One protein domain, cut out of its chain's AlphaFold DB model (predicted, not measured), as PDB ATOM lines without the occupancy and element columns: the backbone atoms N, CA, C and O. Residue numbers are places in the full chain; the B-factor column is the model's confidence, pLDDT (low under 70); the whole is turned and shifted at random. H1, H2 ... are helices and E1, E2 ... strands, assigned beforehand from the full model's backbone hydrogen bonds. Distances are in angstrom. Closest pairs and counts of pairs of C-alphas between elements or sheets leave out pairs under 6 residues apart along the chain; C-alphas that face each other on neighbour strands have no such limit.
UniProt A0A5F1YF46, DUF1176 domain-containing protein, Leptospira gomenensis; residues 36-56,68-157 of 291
ATOM      1  N   ARG A  36     -19.003 -54.238 -40.945       65.12
ATOM      2  CA  ARG A  36     -20.172 -54.427 -40.086       65.12
ATOM      3  C   ARG A  36     -20.572 -53.083 -39.468       65.12
ATOM      4  O   ARG A  36     -20.013 -52.672 -38.453       65.12
ATOM      5  N   LEU A  37     -21.549 -52.420 -40.086       77.44
ATOM      6  CA  LEU A  37     -22.145 -51.181 -39.584       77.44
ATOM      7  C   LEU A  37     -22.821 -51.437 -38.234       77.44
ATOM      8  O   LEU A  37     -23.689 -52.304 -38.115       77.44
ATOM      9  N   ARG A  38     -22.433 -50.672 -37.213       83.69
ATOM     10  CA  ARG A  38     -23.101 -50.664 -35.904       83.69
ATOM     11  C   ARG A  38     -23.906 -49.377 -35.759       83.69
ATOM     12  O   ARG A  38     -23.384 -48.336 -36.148       83.69
ATOM     13  N   PRO A  39     -25.144 -49.407 -35.235       84.44
ATOM     14  CA  PRO A  39     -25.859 -48.181 -34.899       84.44
ATOM     15  C   PRO A  39     -25.003 -47.313 -33.981       84.44
ATOM     16  O   PRO A  39     -24.396 -47.819 -33.039       84.44
ATOM     17  N   SER A  40     -24.945 -46.026 -34.279       82.88
ATOM     18  CA  SER A  40     -24.268 -45.058 -33.432       82.88
ATOM     19  C   SER A  40     -25.079 -44.817 -32.167       82.88
ATOM     20  O   SER A  40     -26.304 -44.665 -32.210       82.88
ATOM     21  N   GLU A  41     -24.389 -44.773 -31.034       83.38
ATOM     22  CA  GLU A  41     -24.976 -44.372 -29.753       83.38
ATOM     23  C   GLU A  41     -25.058 -42.842 -29.632       83.38
ATOM     24  O   GLU A  41     -25.743 -42.310 -28.757       83.38
ATOM     25  N   PHE A  42     -24.407 -42.120 -30.550       80.44
ATOM     26  CA  PHE A  42     -24.366 -40.666 -30.568       80.44
ATOM     27  C   PHE A  42     -25.597 -40.094 -31.266       80.44
ATOM     28  O   PHE A  42     -26.037 -40.564 -32.316       80.44
ATOM     29  N   ARG A  43     -26.159 -39.040 -30.676       75.19
ATOM     30  CA  ARG A  43     -27.258 -38.260 -31.255       75.19
ATOM     31  C   ARG A  43     -26.916 -36.780 -31.192       75.19
ATOM     32  O   ARG A  43     -27.521 -36.035 -30.421       75.19
ATOM     33  N   ARG A  44     -25.902 -36.361 -31.952       86.75
ATOM     34  CA  ARG A  44     -25.552 -34.942 -32.027       86.75
ATOM     35  C   ARG A  44     -26.587 -34.211 -32.876       86.75
ATOM     36  O   ARG A  44     -27.097 -34.736 -33.863       86.75
ATOM     37  N   ASN A  45     -26.882 -32.977 -32.481       87.31
ATOM     38  CA  ASN A  45     -27.743 -32.071 -33.247       87.31
ATOM     39  C   ASN A  45     -26.942 -30.956 -33.930       87.31
ATOM     40  O   ASN A  45     -27.471 -30.279 -34.808       87.31
ATOM     41  N   SER A  46     -25.677 -30.784 -33.548       92.44
ATOM     42  CA  SER A  46     -24.740 -29.797 -34.078       92.44
ATOM     43  C   SER A  46     -23.321 -30.354 -34.020       92.44
ATOM     44  O   SER A  46     -23.026 -31.187 -33.164       92.44
ATOM     45  N   ILE A  47     -22.466 -29.871 -34.918       93.81
ATOM     46  CA  ILE A  47     -21.034 -30.174 -34.950       93.81
ATOM     47  C   ILE A  47     -20.296 -28.864 -35.202       93.81
ATOM     48  O   ILE A  47     -20.598 -28.151 -36.162       93.81
ATOM     49  N   LEU A  48     -19.337 -28.557 -34.341       94.12
ATOM     50  CA  LEU A  48     -18.456 -27.407 -34.430       94.12
ATOM     51  C   LEU A  48     -17.042 -27.892 -34.723       94.12
ATOM     52  O   LEU A  48     -16.407 -28.526 -33.890       94.12
ATOM     53  N   TRP A  49     -16.523 -27.574 -35.905       93.69
ATOM     54  CA  TRP A  49     -15.111 -27.789 -36.197       93.69
ATOM     55  C   TRP A  49     -14.297 -26.565 -35.728       93.69
ATOM     56  O   TRP A  49     -14.743 -25.435 -35.951       93.69
ATOM     57  N   PRO A  50     -13.125 -26.745 -35.098       91.75
ATOM     58  CA  PRO A  50     -12.450 -28.024 -34.869       91.75
ATOM     59  C   PRO A  50     -12.879 -28.782 -33.598       91.75
ATOM     60  O   PRO A  50     -12.659 -29.984 -33.520       91.75
ATOM     61  N   LEU A  51     -13.546 -28.120 -32.646       90.31
ATOM     62  CA  LEU A  51     -13.839 -28.629 -31.295       90.31
ATOM     63  C   LEU A  51     -14.414 -30.062 -31.233       90.31
ATOM     64  O   LEU A  51     -13.962 -30.873 -30.432       90.31
ATOM     65  N   ASP A  52     -15.396 -30.380 -32.075       90.50
ATOM     66  CA  ASP A  52     -16.116 -31.661 -32.086       90.50
ATOM     67  C   ASP A  52     -15.486 -32.714 -33.012       90.50
ATOM     68  O   ASP A  52     -16.048 -33.800 -33.186       90.50
ATOM     69  N   CYS A  53     -14.362 -32.382 -33.649       90.38
ATOM     70  CA  CYS A  53     -13.706 -33.184 -34.685       90.38
ATOM     71  C   CYS A  53     -12.180 -33.222 -34.539       90.38
ATOM     72  O   CYS A  53     -11.492 -33.718 -35.429       90.38
ATOM     73  N   GLU A  54     -11.649 -32.701 -33.435       83.69
ATOM     74  CA  GLU A  54     -10.262 -32.874 -33.030       83.69
ATOM     75  C   GLU A  54     -10.153 -34.029 -32.040       83.69
ATOM     76  O   GLU A  54     -10.926 -34.146 -31.086       83.69
ATOM     77  N   TYR A  55      -9.148 -34.875 -32.254       69.44
ATOM     78  CA  TYR A  55      -8.805 -35.929 -31.318       69.44
ATOM     79  C   TYR A  55      -7.327 -35.860 -30.921       69.44
ATOM     80  O   TYR A  55      -6.438 -35.939 -31.770       69.44
ATOM     81  N   GLY A  56      -7.062 -35.722 -29.617       57.69
ATOM     82  CA  GLY A  56      -5.728 -35.847 -29.023       57.69
ATOM     83  C   GLY A  56      -5.426 -37.305 -28.667       57.69
ATOM     84  O   GLY A  56      -6.299 -37.998 -28.164       57.69
ATOM     85  N   LEU A  68     -14.883 -42.354 -29.706       84.62
ATOM     86  CA  LEU A  68     -15.449 -41.092 -29.218       84.62
ATOM     87  C   LEU A  68     -16.105 -40.322 -30.385       84.62
ATOM     88  O   LEU A  68     -15.596 -40.386 -31.503       84.62
ATOM     89  N   PRO A  69     -17.167 -39.518 -30.167       86.12
ATOM     90  CA  PRO A  69     -17.791 -38.728 -31.238       86.12
ATOM     91  C   PRO A  69     -16.806 -37.848 -32.022       86.12
ATOM     92  O   PRO A  69     -16.992 -37.611 -33.220       86.12
ATOM     93  N   SER A  70     -15.763 -37.364 -31.343       88.38
ATOM     94  CA  SER A  70     -14.699 -36.572 -31.950       88.38
ATOM     95  C   SER A  70     -13.759 -37.400 -32.820       88.38
ATOM     96  O   SER A  70     -13.413 -36.939 -33.902       88.38
ATOM     97  N   GLU A  71     -13.429 -38.635 -32.429       88.69
ATOM     98  CA  GLU A  71     -12.692 -39.590 -33.274       88.69
ATOM     99  C   GLU A  71     -13.492 -39.915 -34.542       88.69
ATOM    100  O   GLU A  71     -12.981 -39.793 -35.653       88.69
ATOM    101  N   VAL A  72     -14.786 -40.216 -34.387       90.62
ATOM    102  CA  VAL A  72     -15.681 -40.518 -35.515       90.62
ATOM    103  C   VAL A  72     -15.790 -39.331 -36.480       90.62
ATOM    104  O   VAL A  72     -15.823 -39.523 -37.698       90.62
ATOM    105  N   CYS A  73     -15.861 -38.094 -35.966       92.44
ATOM    106  CA  CYS A  73     -15.853 -36.917 -36.836       92.44
ATOM    107  C   CYS A  73     -14.486 -36.715 -37.503       92.44
ATOM    108  O   CYS A  73     -14.438 -36.470 -38.708       92.44
ATOM    109  N   ALA A  74     -13.386 -36.844 -36.757       91.75
ATOM    110  CA  ALA A  74     -12.031 -36.692 -37.282       91.75
ATOM    111  C   ALA A  74     -11.772 -37.649 -38.459       91.75
ATOM    112  O   ALA A  74     -11.330 -37.218 -39.525       91.75
ATOM    113  N   ASP A  75     -12.148 -38.923 -38.318       90.62
ATOM    114  CA  ASP A  75     -12.013 -39.937 -39.370       90.62
ATOM    115  C   ASP A  75     -12.868 -39.622 -40.608       90.62
ATOM    116  O   ASP A  75     -12.459 -39.833 -41.761       90.62
ATOM    117  N   ALA A  76     -14.066 -39.077 -40.396       91.06
ATOM    118  CA  ALA A  76     -14.950 -38.651 -41.473       91.06
ATOM    119  C   ALA A  76     -14.393 -37.435 -42.231       91.06
ATOM    120  O   ALA A  76     -14.415 -37.421 -43.470       91.06
ATOM    121  N   VAL A  77     -13.849 -36.450 -41.510       92.31
ATOM    122  CA  VAL A  77     -13.155 -35.291 -42.087       92.31
ATOM    123  C   VAL A  77     -11.939 -35.752 -42.886       92.31
ATOM    124  O   VAL A  77     -11.771 -35.325 -44.030       92.31
ATOM    125  N   GLU A  78     -11.158 -36.700 -42.366       90.50
ATOM    126  CA  GLU A  78     -10.005 -37.259 -43.074       90.50
ATOM    127  C   GLU A  78     -10.404 -38.007 -44.353       90.50
ATOM    128  O   GLU A  78      -9.744 -37.915 -45.393       90.50
ATOM    129  N   THR A  79     -11.533 -38.715 -44.311       91.19
ATOM    130  CA  THR A  79     -12.107 -39.373 -45.491       91.19
ATOM    131  C   THR A  79     -12.500 -38.359 -46.564       91.19
ATOM    132  O   THR A  79     -12.275 -38.610 -47.751       91.19
ATOM    133  N   ILE A  80     -13.079 -37.217 -46.177       91.44
ATOM    134  CA  ILE A  80     -13.402 -36.140 -47.120       91.44
ATOM    135  C   ILE A  80     -12.138 -35.499 -47.667       91.44
ATOM    136  O   ILE A  80     -12.056 -35.338 -48.880       91.44
ATOM    137  N   ARG A  81     -11.142 -35.222 -46.822       90.50
ATOM    138  CA  ARG A  81      -9.864 -34.601 -47.199       90.50
ATOM    139  C   ARG A  81      -9.178 -35.311 -48.367       90.50
ATOM    140  O   ARG A  81      -8.680 -34.667 -49.284       90.50
ATOM    141  N   LYS A  82      -9.249 -36.646 -48.383       89.69
ATOM    142  CA  LYS A  82      -8.717 -37.508 -49.455       89.69
ATOM    143  C   LYS A  82      -9.549 -37.510 -50.743       89.69
ATOM    144  O   LYS A  82      -9.061 -37.948 -51.781       89.69
ATOM    145  N   LYS A  83     -10.809 -37.078 -50.676       90.94
ATOM    146  CA  LYS A  83     -11.762 -37.017 -51.798       90.94
ATOM    147  C   LYS A  83     -11.928 -35.604 -52.361       90.94
ATOM    148  O   LYS A  83     -12.708 -35.439 -53.300       90.94
ATOM    149  N   ILE A  84     -11.261 -34.597 -51.789       89.06
ATOM    150  CA  ILE A  84     -11.386 -33.221 -52.267       89.06
ATOM    151  C   ILE A  84     -10.852 -33.134 -53.708       89.06
ATOM    152  O   ILE A  84      -9.786 -33.682 -53.996       89.06
ATOM    153  N   PRO A  85     -11.579 -32.477 -54.626       85.44
ATOM    154  CA  PRO A  85     -11.130 -32.272 -55.998       85.44
ATOM    155  C   PRO A  85      -9.809 -31.495 -56.089       85.44
ATOM    156  O   PRO A  85      -9.559 -30.572 -55.317       85.44
ATOM    157  N   ASN A  86      -8.977 -31.843 -57.075       82.06
ATOM    158  CA  ASN A  86      -7.667 -31.210 -57.286       82.06
ATOM    159  C   ASN A  86      -7.748 -29.742 -57.733       82.06
ATOM    160  O   ASN A  86      -6.742 -29.042 -57.684       82.06
ATOM    161  N   ASP A  87      -8.905 -29.306 -58.222       82.38
ATOM    162  CA  ASP A  87      -9.188 -27.950 -58.693       82.38
ATOM    163  C   ASP A  87      -9.716 -27.027 -57.582       82.38
ATOM    164  O   ASP A  87     -10.062 -25.879 -57.856       82.38
ATOM    165  N   CYS A  88      -9.747 -27.490 -56.327       86.69
ATOM    166  CA  CYS A  88      -9.803 -26.578 -55.191       86.69
ATOM    167  C   CYS A  88      -8.474 -25.826 -55.051       86.69
ATOM    168  O   CYS A  88      -7.394 -26.424 -55.071       86.69
ATOM    169  N   ASP A  89      -8.568 -24.509 -54.895       76.06
ATOM    170  CA  ASP A  89      -7.433 -23.595 -54.807       76.06
ATOM    171  C   ASP A  89      -6.939 -23.523 -53.362       76.06
ATOM    172  O   ASP A  89      -7.088 -22.514 -52.673       76.06
ATOM    173  N   PHE A  90      -6.405 -24.651 -52.893       77.38
ATOM    174  CA  PHE A  90      -5.575 -24.673 -51.700       77.38
ATOM    175  C   PHE A  90      -4.162 -24.363 -52.160       77.38
ATOM    176  O   PHE A  90      -3.507 -25.206 -52.792       77.38
ATOM    177  N   THR A  91      -3.713 -23.133 -51.936       62.84
ATOM    178  CA  THR A  91      -2.393 -22.700 -52.393       62.84
ATOM    179  C   THR A  91      -1.313 -23.643 -51.843       62.84
ATOM    180  O   THR A  91      -1.510 -24.345 -50.849       62.84
ATOM    181  N   SER A  92      -0.144 -23.715 -52.487       56.41
ATOM    182  CA  SER A  92       0.929 -24.676 -52.155       56.41
ATOM    183  C   SER A  92       1.448 -24.624 -50.704       56.41
ATOM    184  O   SER A  92       2.239 -25.480 -50.313       56.41
ATOM    185  N   ILE A  93       0.994 -23.657 -49.905       59.31
ATOM    186  CA  ILE A  93       1.321 -23.454 -48.488       59.31
ATOM    187  C   ILE A  93       0.413 -24.297 -47.564       59.31
ATOM    188  O   ILE A  93       0.752 -24.554 -46.407       59.31
ATOM    189  N   GLU A  94      -0.700 -24.813 -48.081       66.69
ATOM    190  CA  GLU A  94      -1.770 -25.434 -47.291       66.69
ATOM    191  C   GLU A  94      -1.775 -26.961 -47.371       66.69
ATOM    192  O   GLU A  94      -2.695 -27.589 -46.865       66.69
ATOM    193  N   LYS A  95      -0.789 -27.589 -48.016       76.31
ATOM    194  CA  LYS A  95      -0.725 -29.052 -48.127       76.31
ATOM    195  C   LYS A  95       0.149 -29.656 -47.030       76.31
ATOM    196  O   LYS A  95       1.209 -29.131 -46.688       76.31
ATOM    197  N   ASP A  96      -0.297 -30.778 -46.483       77.19
ATOM    198  CA  ASP A  96       0.468 -31.609 -45.568       77.19
ATOM    199  C   ASP A  96       1.588 -32.366 -46.306       77.19
ATOM    200  O   ASP A  96       1.769 -32.268 -47.523       77.19
ATOM    201  N   LYS A  97       2.350 -33.171 -45.559       78.31
ATOM    202  CA  LYS A  97       3.460 -33.975 -46.103       78.31
ATOM    203  C   LYS A  97       3.021 -34.994 -47.165       78.31
ATOM    204  O   LYS A  97       3.862 -35.461 -47.925       78.31
ATOM    205  N   ASN A  98       1.737 -35.339 -47.204       79.44
ATOM    206  CA  ASN A  98       1.147 -36.295 -48.135       79.44
ATOM    207  C   ASN A  98       0.486 -35.598 -49.340       79.44
ATOM    208  O   ASN A  98      -0.075 -36.274 -50.200       79.44
ATOM    209  N   GLY A  99       0.544 -34.264 -49.415       79.62
ATOM    210  CA  GLY A  99      -0.047 -33.478 -50.496       79.62
ATOM    211  C   GLY A  99      -1.550 -33.215 -50.351       79.62
ATOM    212  O   GLY A  99      -2.144 -32.664 -51.280       79.62
ATOM    213  N   PHE A 100      -2.165 -33.574 -49.220       84.81
ATOM    214  CA  PHE A 100      -3.564 -33.257 -48.912       84.81
ATOM    215  C   PHE A 100      -3.660 -31.919 -48.183       84.81
ATOM    216  O   PHE A 100      -2.731 -31.546 -47.480       84.81
ATOM    217  N   VAL A 101      -4.781 -31.204 -48.299       86.38
ATOM    218  CA  VAL A 101      -4.979 -29.945 -47.557       86.38
ATOM    219  C   VAL A 101      -4.850 -30.166 -46.043       86.38
ATOM    220  O   VAL A 101      -5.341 -31.156 -45.511       86.38
ATOM    221  N   ASP A 102      -4.183 -29.262 -45.343       88.81
ATOM    222  CA  ASP A 102      -4.161 -29.133 -43.890       88.81
ATOM    223  C   ASP A 102      -5.217 -28.089 -43.508       88.81
ATOM    224  O   ASP A 102      -5.046 -26.891 -43.741       88.81
ATOM    225  N   LEU A 103      -6.345 -28.553 -42.963       88.88
ATOM    226  CA  LEU A 103      -7.492 -27.692 -42.675       88.88
ATOM    227  C   LEU A 103      -7.208 -26.658 -41.576       88.88
ATOM    228  O   LEU A 103      -7.847 -25.610 -41.585       88.88
ATOM    229  N   HIS A 104      -6.256 -26.911 -40.670       89.62
ATOM    230  CA  HIS A 104      -5.868 -25.937 -39.644       89.62
ATOM    231  C   HIS A 104      -5.072 -24.800 -40.262       89.62
ATOM    232  O   HIS A 104      -5.444 -23.642 -40.115       89.62
ATOM    233  N   ARG A 105      -4.044 -25.132 -41.052       89.12
ATOM    234  CA  ARG A 105      -3.283 -24.116 -41.793       89.12
ATOM    235  C   ARG A 105      -4.173 -23.321 -42.734       89.12
ATOM    236  O   ARG A 105      -3.980 -22.120 -42.888       89.12
ATOM    237  N   TYR A 106      -5.148 -23.987 -43.351       88.38
ATOM    238  CA  TYR A 106      -6.110 -23.313 -44.205       88.38
ATOM    239  C   TYR A 106      -7.022 -22.367 -43.412       88.38
ATOM    240  O   TYR A 106      -7.239 -21.237 -43.839       88.38
ATOM    241  N   ALA A 107      -7.501 -22.782 -42.236       89.81
ATOM    242  CA  ALA A 107      -8.265 -21.914 -41.342       89.81
ATOM    243  C   ALA A 107      -7.459 -20.681 -40.902       89.81
ATOM    244  O   ALA A 107      -7.971 -19.563 -40.968       89.81
ATOM    245  N   ASP A 108      -6.191 -20.875 -40.530       89.50
ATOM    246  CA  ASP A 108      -5.276 -19.795 -40.149       89.50
ATOM    247  C   ASP A 108      -5.039 -18.822 -41.311       89.50
ATOM    248  O   ASP A 108      -5.085 -17.606 -41.130       89.50
ATOM    249  N   PHE A 109      -4.828 -19.351 -42.522       87.19
ATOM    250  CA  PHE A 109      -4.644 -18.550 -43.731       87.19
ATOM    251  C   PHE A 109      -5.875 -17.697 -44.056       87.19
ATOM    252  O   PHE A 109      -5.743 -16.517 -44.387       87.19
ATOM    253  N   LEU A 110      -7.073 -18.277 -43.957       86.44
ATOM    254  CA  LEU A 110      -8.315 -17.556 -44.227       86.44
ATOM    255  C   LEU A 110      -8.719 -16.605 -43.094       86.44
ATOM    256  O   LEU A 110      -9.533 -15.708 -43.328       86.44
ATOM    257  N   ASN A 111      -8.193 -16.815 -41.882       89.62
ATOM    258  CA  ASN A 111      -8.670 -16.198 -40.644       89.62
ATOM    259  C   ASN A 111     -10.186 -16.418 -40.422       89.62
ATOM    260  O   ASN A 111     -10.900 -15.547 -39.923       89.62
ATOM    261  N   GLU A 112     -10.697 -17.578 -40.844       88.81
ATOM    262  CA  GLU A 112     -12.100 -17.984 -40.707       88.81
ATOM    263  C   GLU A 112     -12.210 -19.518 -40.696       88.81
ATOM    264  O   GLU A 112     -11.297 -20.221 -41.121       88.81
ATOM    265  N   THR A 113     -13.336 -20.061 -40.229       90.38
ATOM    266  CA  THR A 113     -13.566 -21.512 -40.222       90.38
ATOM    267  C   THR A 113     -13.858 -22.030 -41.643       90.38
ATOM    268  O   THR A 113     -14.924 -21.716 -42.186       90.38
ATOM    269  N   PRO A 114     -12.990 -22.869 -42.248       91.06
ATOM    270  CA  PRO A 114     -13.183 -23.341 -43.617       91.06
ATOM    271  C   PRO A 114     -14.248 -24.435 -43.713       91.06
ATOM    272  O   PRO A 114     -14.866 -24.579 -44.768       91.06
ATOM    273  N   LEU A 115     -14.453 -25.194 -42.629       94.38
ATOM    274  CA  LEU A 115     -15.328 -26.359 -42.554       94.38
ATOM    275  C   LEU A 115     -16.505 -26.112 -41.607       94.38
ATOM    276  O   LEU A 115     -16.325 -25.888 -40.412       94.38
ATOM    277  N   ARG A 116     -17.725 -26.200 -42.128       96.44
ATOM    278  CA  ARG A 116     -18.965 -25.990 -41.371       96.44
ATOM    279  C   ARG A 116     -19.893 -27.182 -41.529       96.44
ATOM    280  O   ARG A 116     -19.856 -27.871 -42.543       96.44
ATOM    281  N   PHE A 117     -20.753 -27.394 -40.539       97.00
ATOM    282  CA  PHE A 117     -21.770 -28.437 -40.566       97.00
ATOM    283  C   PHE A 117     -23.152 -27.835 -40.323       97.00
ATOM    284  O   PHE A 117     -23.351 -27.064 -39.384       97.00
ATOM    285  N   PHE A 118     -24.118 -28.225 -41.147       96.44
ATOM    286  CA  PHE A 118     -25.527 -27.889 -40.982       96.44
ATOM    287  C   PHE A 118     -26.309 -29.158 -40.666       96.44
ATOM    288  O   PHE A 118     -26.180 -30.164 -41.362       96.44
ATOM    289  N   SER A 119     -27.124 -29.132 -39.615       95.00
ATOM    290  CA  SER A 119     -27.937 -30.291 -39.245       95.00
ATOM    291  C   SER A 119     -29.043 -30.528 -40.273       95.00
ATOM    292  O   SER A 119     -29.847 -29.637 -40.547       95.00
ATOM    293  N   LEU A 120     -29.103 -31.743 -40.818       94.00
ATOM    294  CA  LEU A 120     -30.234 -32.233 -41.613       94.00
ATOM    295  C   LEU A 120     -31.195 -33.090 -40.764       94.00
ATOM    296  O   LEU A 120     -32.257 -33.486 -41.247       94.00
ATOM    297  N   GLY A 121     -30.849 -33.328 -39.494       90.62
ATOM    298  CA  GLY A 121     -31.616 -34.109 -38.527       90.62
ATOM    299  C   GLY A 121     -31.191 -35.577 -38.444       90.62
ATOM    300  O   GLY A 121     -30.633 -36.144 -39.381       90.62
ATOM    301  N   ASN A 122     -31.487 -36.209 -37.301       88.38
ATOM    302  CA  ASN A 122     -31.248 -37.635 -37.039       88.38
ATOM    303  C   ASN A 122     -29.792 -38.090 -37.262       88.38
ATOM    304  O   ASN A 122     -29.585 -39.148 -37.844       88.38
ATOM    305  N   GLY A 123     -28.790 -37.311 -36.837       91.56
ATOM    306  CA  GLY A 123     -27.376 -37.673 -37.028       91.56
ATOM    307  C   GLY A 123     -26.901 -37.581 -38.484       91.56
ATOM    308  O   GLY A 123     -25.927 -38.228 -38.863       91.56
ATOM    309  N   ILE A 124     -27.605 -36.814 -39.319       95.06
ATOM    310  CA  ILE A 124     -27.181 -36.477 -40.677       95.06
ATOM    311  C   ILE A 124     -26.857 -34.989 -40.726       95.06
ATOM    312  O   ILE A 124     -27.651 -34.147 -40.296       95.06
ATOM    313  N   PHE A 125     -25.709 -34.668 -41.305       96.88
ATOM    314  CA  PHE A 125     -25.212 -33.311 -41.451       96.88
ATOM    315  C   PHE A 125     -24.824 -33.038 -42.899       96.88
ATOM    316  O   PHE A 125     -24.319 -33.905 -43.612       96.88
ATOM    317  N   LEU A 126     -25.040 -31.800 -43.321       97.94
ATOM    318  CA  LEU A 126     -24.453 -31.236 -44.520       97.94
ATOM    319  C   LEU A 126     -23.135 -30.573 -44.124       97.94
ATOM    320  O   LEU A 126     -23.138 -29.541 -43.456       97.94
ATOM    321  N   GLY A 127     -22.022 -31.174 -44.520       97.50
ATOM    322  CA  GLY A 127     -20.711 -30.552 -44.448       97.50
ATOM    323  C   GLY A 127     -20.514 -29.572 -45.601       97.50
ATOM    324  O   GLY A 127     -20.881 -29.860 -46.741       97.50
ATOM    325  N   GLU A 128     -19.922 -28.425 -45.299       97.25
ATOM    326  CA  GLU A 128     -19.542 -27.373 -46.235       97.25
ATOM    327  C   GLU A 128     -18.057 -27.080 -46.040       97.25
ATOM    328  O   GLU A 128     -17.647 -26.737 -44.935       97.25
ATOM    329  N   LEU A 129     -17.265 -27.178 -47.107       95.00
ATOM    330  CA  LEU A 129     -15.854 -26.804 -47.090       95.00
ATOM    331  C   LEU A 129     -15.583 -25.741 -48.153       95.00
ATOM    332  O   LEU A 129     -15.932 -25.917 -49.326       95.00
ATOM    333  N   LEU A 130     -14.942 -24.644 -47.751       92.75
ATOM    334  CA  LEU A 130     -14.450 -23.646 -48.694       92.75
ATOM    335  C   LEU A 130     -13.391 -24.269 -49.617       92.75
ATOM    336  O   LEU A 130     -12.438 -24.870 -49.142       92.75
ATOM    337  N   CYS A 131     -13.588 -24.159 -50.931       91.25
ATOM    338  CA  CYS A 131     -12.745 -24.815 -51.935       91.25
ATOM    339  C   CYS A 131     -11.973 -23.810 -52.790       91.25
ATOM    340  O   CYS A 131     -10.828 -24.052 -53.149       91.25
ATOM    341  N   GLN A 132     -12.586 -22.674 -53.124       88.00
ATOM    342  CA  GLN A 132     -11.926 -21.612 -53.873       88.00
ATOM    343  C   GLN A 132     -12.471 -20.252 -53.451       88.00
ATOM    344  O   GLN A 132     -13.680 -20.079 -53.279       88.00
ATOM    345  N   ARG A 133     -11.582 -19.262 -53.347       86.31
ATOM    346  CA  ARG A 133     -11.931 -17.865 -53.080       86.31
ATOM    347  C   ARG A 133     -11.172 -16.963 -54.050       86.31
ATOM    348  O   ARG A 133      -9.971 -16.785 -53.930       86.31
ATOM    349  N   SER A 134     -11.886 -16.389 -55.013       83.69
ATOM    350  CA  SER A 134     -11.358 -15.373 -55.932       83.69
ATOM    351  C   SER A 134     -12.037 -14.023 -55.693       83.69
ATOM    352  O   SER A 134     -13.028 -13.937 -54.967       83.69
ATOM    353  N   ALA A 135     -11.549 -12.968 -56.349       81.12
ATOM    354  CA  ALA A 135     -12.131 -11.626 -56.250       81.12
ATOM    355  C   ALA A 135     -13.613 -11.552 -56.680       81.12
ATOM    356  O   ALA A 135     -14.323 -10.634 -56.279       81.12
ATOM    357  N   TYR A 136     -14.088 -12.501 -57.495       80.31
ATOM    358  CA  TYR A 136     -15.433 -12.455 -58.088       80.31
ATOM    359  C   TYR A 136     -16.304 -13.651 -57.696       80.31
ATOM    360  O   TYR A 136     -17.509 -13.518 -57.456       80.31
ATOM    361  N   ASN A 137     -15.690 -14.827 -57.616       84.44
ATOM    362  CA  ASN A 137     -16.371 -16.089 -57.378       84.44
ATOM    363  C   ASN A 137     -15.753 -16.795 -56.174       84.44
ATOM    364  O   ASN A 137     -14.532 -16.865 -56.029       84.44
ATOM    365  N   GLN A 138     -16.621 -17.315 -55.321       89.62
ATOM    366  CA  GLN A 138     -16.254 -18.162 -54.203       89.62
ATOM    367  C   GLN A 138     -17.024 -19.453 -54.376       89.62
ATOM    368  O   GLN A 138     -18.231 -19.402 -54.598       89.62
ATOM    369  N   ASN A 139     -16.332 -20.577 -54.267       92.56
ATOM    370  CA  ASN A 139     -16.951 -21.874 -54.426       92.56
ATOM    371  C   ASN A 139     -16.624 -22.773 -53.240       92.56
ATOM    372  O   ASN A 139     -15.539 -22.725 -52.652       92.56
ATOM    373  N   ARG A 140     -17.586 -23.618 -52.904       95.12
ATOM    374  CA  ARG A 140     -17.562 -24.544 -51.785       95.12
ATOM    375  C   ARG A 140     -17.886 -25.935 -52.305       95.12
ATOM    376  O   ARG A 140     -18.660 -26.090 -53.253       95.12
ATOM    377  N   ILE A 141     -17.302 -26.937 -51.666       95.81
ATOM    378  CA  ILE A 141     -17.754 -28.315 -51.815       95.81
ATOM    379  C   ILE A 141     -18.725 -28.639 -50.687       95.81
ATOM    380  O   ILE A 141     -18.610 -28.112 -49.578       95.81
ATOM    381  N   TYR A 142     -19.653 -29.543 -50.968       97.81
ATOM    382  CA  TYR A 142     -20.608 -30.024 -49.981       97.81
ATOM    383  C   TYR A 142     -20.559 -31.532 -49.901       97.81
ATOM    384  O   TYR A 142     -20.324 -32.211 -50.900       97.81
ATOM    385  N   PHE A 143     -20.813 -32.068 -48.720       97.56
ATOM    386  CA  PHE A 143     -20.893 -33.502 -48.512       97.56
ATOM    387  C   PHE A 143     -21.940 -33.841 -47.459       97.56
ATOM    388  O   PHE A 143     -22.214 -33.059 -46.556       97.56
ATOM    389  N   ILE A 144     -22.520 -35.029 -47.566       97.56
ATOM    390  CA  ILE A 144     -23.339 -35.599 -46.501       97.56
ATOM    391  C   ILE A 144     -22.415 -36.326 -45.542       97.56
ATOM    392  O   ILE A 144     -21.629 -37.167 -45.980       97.56
ATOM    393  N   TYR A 145     -22.530 -36.004 -44.262       96.31
ATOM    394  CA  TYR A 145     -21.957 -36.742 -43.151       96.31
ATOM    395  C   TYR A 145     -23.086 -37.460 -42.414       96.31
ATOM    396  O   TYR A 145     -24.005 -36.822 -41.907       96.31
ATOM    397  N   ASP A 146     -23.041 -38.787 -42.406       94.50
ATOM    398  CA  ASP A 146     -24.036 -39.637 -41.756       94.50
ATOM    399  C   ASP A 146     -23.356 -40.440 -40.649       94.50
ATOM    400  O   ASP A 146     -22.617 -41.393 -40.915       94.50
ATOM    401  N   GLU A 147     -23.608 -40.024 -39.411       92.75
ATOM    402  CA  GLU A 147     -23.083 -40.642 -38.194       92.75
ATOM    403  C   GLU A 147     -24.100 -41.560 -37.514       92.75
ATOM    404  O   GLU A 147     -23.903 -41.938 -36.365       92.75
ATOM    405  N   ARG A 148     -25.192 -41.944 -38.192       91.25
ATOM    406  CA  ARG A 148     -26.172 -42.896 -37.633       91.25
ATOM    407  C   ARG A 148     -25.600 -44.295 -37.460       91.25
ATOM    408  O   ARG A 148     -26.131 -45.079 -36.673       91.25
ATOM    409  N   PHE A 149     -24.546 -44.613 -38.203       89.75
ATOM    410  CA  PHE A 149     -23.831 -45.875 -38.133       89.75
ATOM    411  C   PHE A 149     -22.331 -45.620 -38.045       89.75
ATOM    412  O   PHE A 149     -21.841 -44.636 -38.587       89.75
ATOM    413  N   ILE A 150     -21.620 -46.527 -37.381       87.62
ATOM    414  CA  ILE A 150     -20.168 -46.513 -37.227       87.62
ATOM    415  C   ILE A 150     -19.563 -47.683 -38.031       87.62
ATOM    416  O   ILE A 150     -20.051 -48.815 -37.886       87.62
ATOM    417  N   PRO A 151     -18.528 -47.449 -38.867       87.75
ATOM    418  CA  PRO A 151     -17.892 -46.153 -39.127       87.75
ATOM    419  C   PRO A 151     -18.836 -45.186 -39.852       87.75
ATOM    420  O   PRO A 151     -19.629 -45.599 -40.703       87.75
ATOM    421  N   ALA A 152     -18.747 -43.902 -39.501       91.12
ATOM    422  CA  ALA A 152     -19.581 -42.877 -40.111       91.12
ATOM    423  C   ALA A 152     -19.250 -42.723 -41.597       91.12
ATOM    424  O   ALA A 152     -18.112 -42.910 -42.035       91.12
ATOM    425  N   THR A 153     -20.262 -42.386 -42.392       92.88
ATOM    426  CA  THR A 153     -20.112 -42.331 -43.847       92.88
ATOM    427  C   THR A 153     -20.113 -40.899 -44.349       92.88
ATOM    428  O   THR A 153     -20.830 -40.037 -43.841       92.88
ATOM    429  N   THR A 154     -19.300 -40.651 -45.376       94.94
ATOM    430  CA  THR A 154     -19.246 -39.359 -46.056       94.94
ATOM    431  C   THR A 154     -19.441 -39.501 -47.560       94.94
ATOM    432  O   THR A 154     -18.809 -40.339 -48.219       94.94
ATOM    433  N   LYS A 155     -20.313 -38.659 -48.124       95.25
ATOM    434  CA  LYS A 155     -20.619 -38.618 -49.561       95.25
ATOM    435  C   LYS A 155     -20.498 -37.195 -50.087       95.25
ATOM    436  O   LYS A 155     -21.322 -36.353 -49.747       95.25
ATOM    437  N   LEU A 156     -19.510 -36.954 -50.950       95.75
ATOM    438  CA  LEU A 156     -19.392 -35.695 -51.685       95.75
ATOM    439  C   LEU A 156     -20.627 -35.498 -52.573       95.75
ATOM    440  O   LEU A 156     -21.082 -36.439 -53.231       95.75
ATOM    441  N   LEU A 157     -21.184 -34.293 -52.551       96.81
ATOM    442  CA  LEU A 157     -22.329 -33.921 -53.362       96.81
ATOM    443  C   LEU A 157     -21.875 -33.461 -54.742       96.81
ATOM    444  O   LEU A 157     -20.912 -32.708 -54.881       96.81
TER     445      LEU A 157
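What this domain is: This is residues 36 to 56 and 68 to 157 of the 291 residues of the protein "DUF1176 domain-containing protein" of Leptospira gomenensis (UniProt A0A5F1YF46). A strongly twisted sheet of four strands is the main body, with H1 packed slantwise over one face on the E3 and E4 side; the smaller H2 only grazes the sheet beside E1 and E2. Two long stretches with no named element, residues 36 to 56 and 82 to 102, make up much of the rest. The printed part has 111 residues, with two named helices and four named strands in the order H1 H2 E1 E2 E3 E4; the sheet runs E1 - E2 - E3 - E4, antiparallel throughout. The class is mixed, helices and strands, though under half of the residues are in named elements. The whole is compact, with a radius of gyration of the C-alphas of 14.1 A and spans of 43 by 29 by 23 A.

Where its parts are: Residues 36 to 56 hold no named element, and the cut follows them. H1 is residues 69 to 81, 18.3 A from C-alpha 69 at (-17.791, -38.728, -31.238) to C-alpha 81. H2 is residues 103 to 110, 10.3 A long. E1 is residues 115 to 121, 18.5 A. E2, residues 124 to 133, measures 27.1 A, and E3, residues 138 to 146, 26.0 A. E4, residues 153 to 156, is 10.3 A long and ends at C-alpha 156 at (-19.392, -35.695, -51.685).

How they stand to each other: The strands form a meander, each the antiparallel neighbour of the one before, and each successive pair is a hairpin. E1 and E2 stand at 153 degrees between directions, with N 118 and O 126 2.8 A apart, within hydrogen-bond range. E2 and E3 stand at 159 degrees, with N 127 and O 143 at 2.8 A. E3 and E4 stand at 154 degrees, with N 144 and O 155 at 2.8 A. The edge strands E1 and E4 are apart. H1 is on the sheet at a height of 7.6 A, giving two layers, a helix on one face of a sheet. It lies over E3, on which 4 of its C-alphas fall, and only just not over E2, on which 2 fall; it runs slantwise to the strands, at 47 degrees to E3 on the local plane. The closest C-alphas of H1 and E4 are those of Ala 76 and Thr 154, 6.3 A apart. H2 only grazes the sheet with residues 103 to 110; its closest C-alpha pair with E1 is Leu 103 and Leu 115, 7.9 A. H1 and H2 are apart. In both helices each O i to N i+4 pair is within hydrogen-bond range. Outside the named strands, residues 38 to 39 pair antiparallel with residues 149 to 150.

The domain as a whole: The two C-alphas farthest apart are those of Arg 36 and Ala 135, at 46.5 A. Residues 57 to 67 are not printed, and C-alphas 56 and 68 are 11.0 A apart across this cut. The link from H1 to H2, 21 residues, is long. The mean pLDDT of the printed part of this model is 87.6; residue 36, residues 55 to 56 and residues 91 to 94 are under 70.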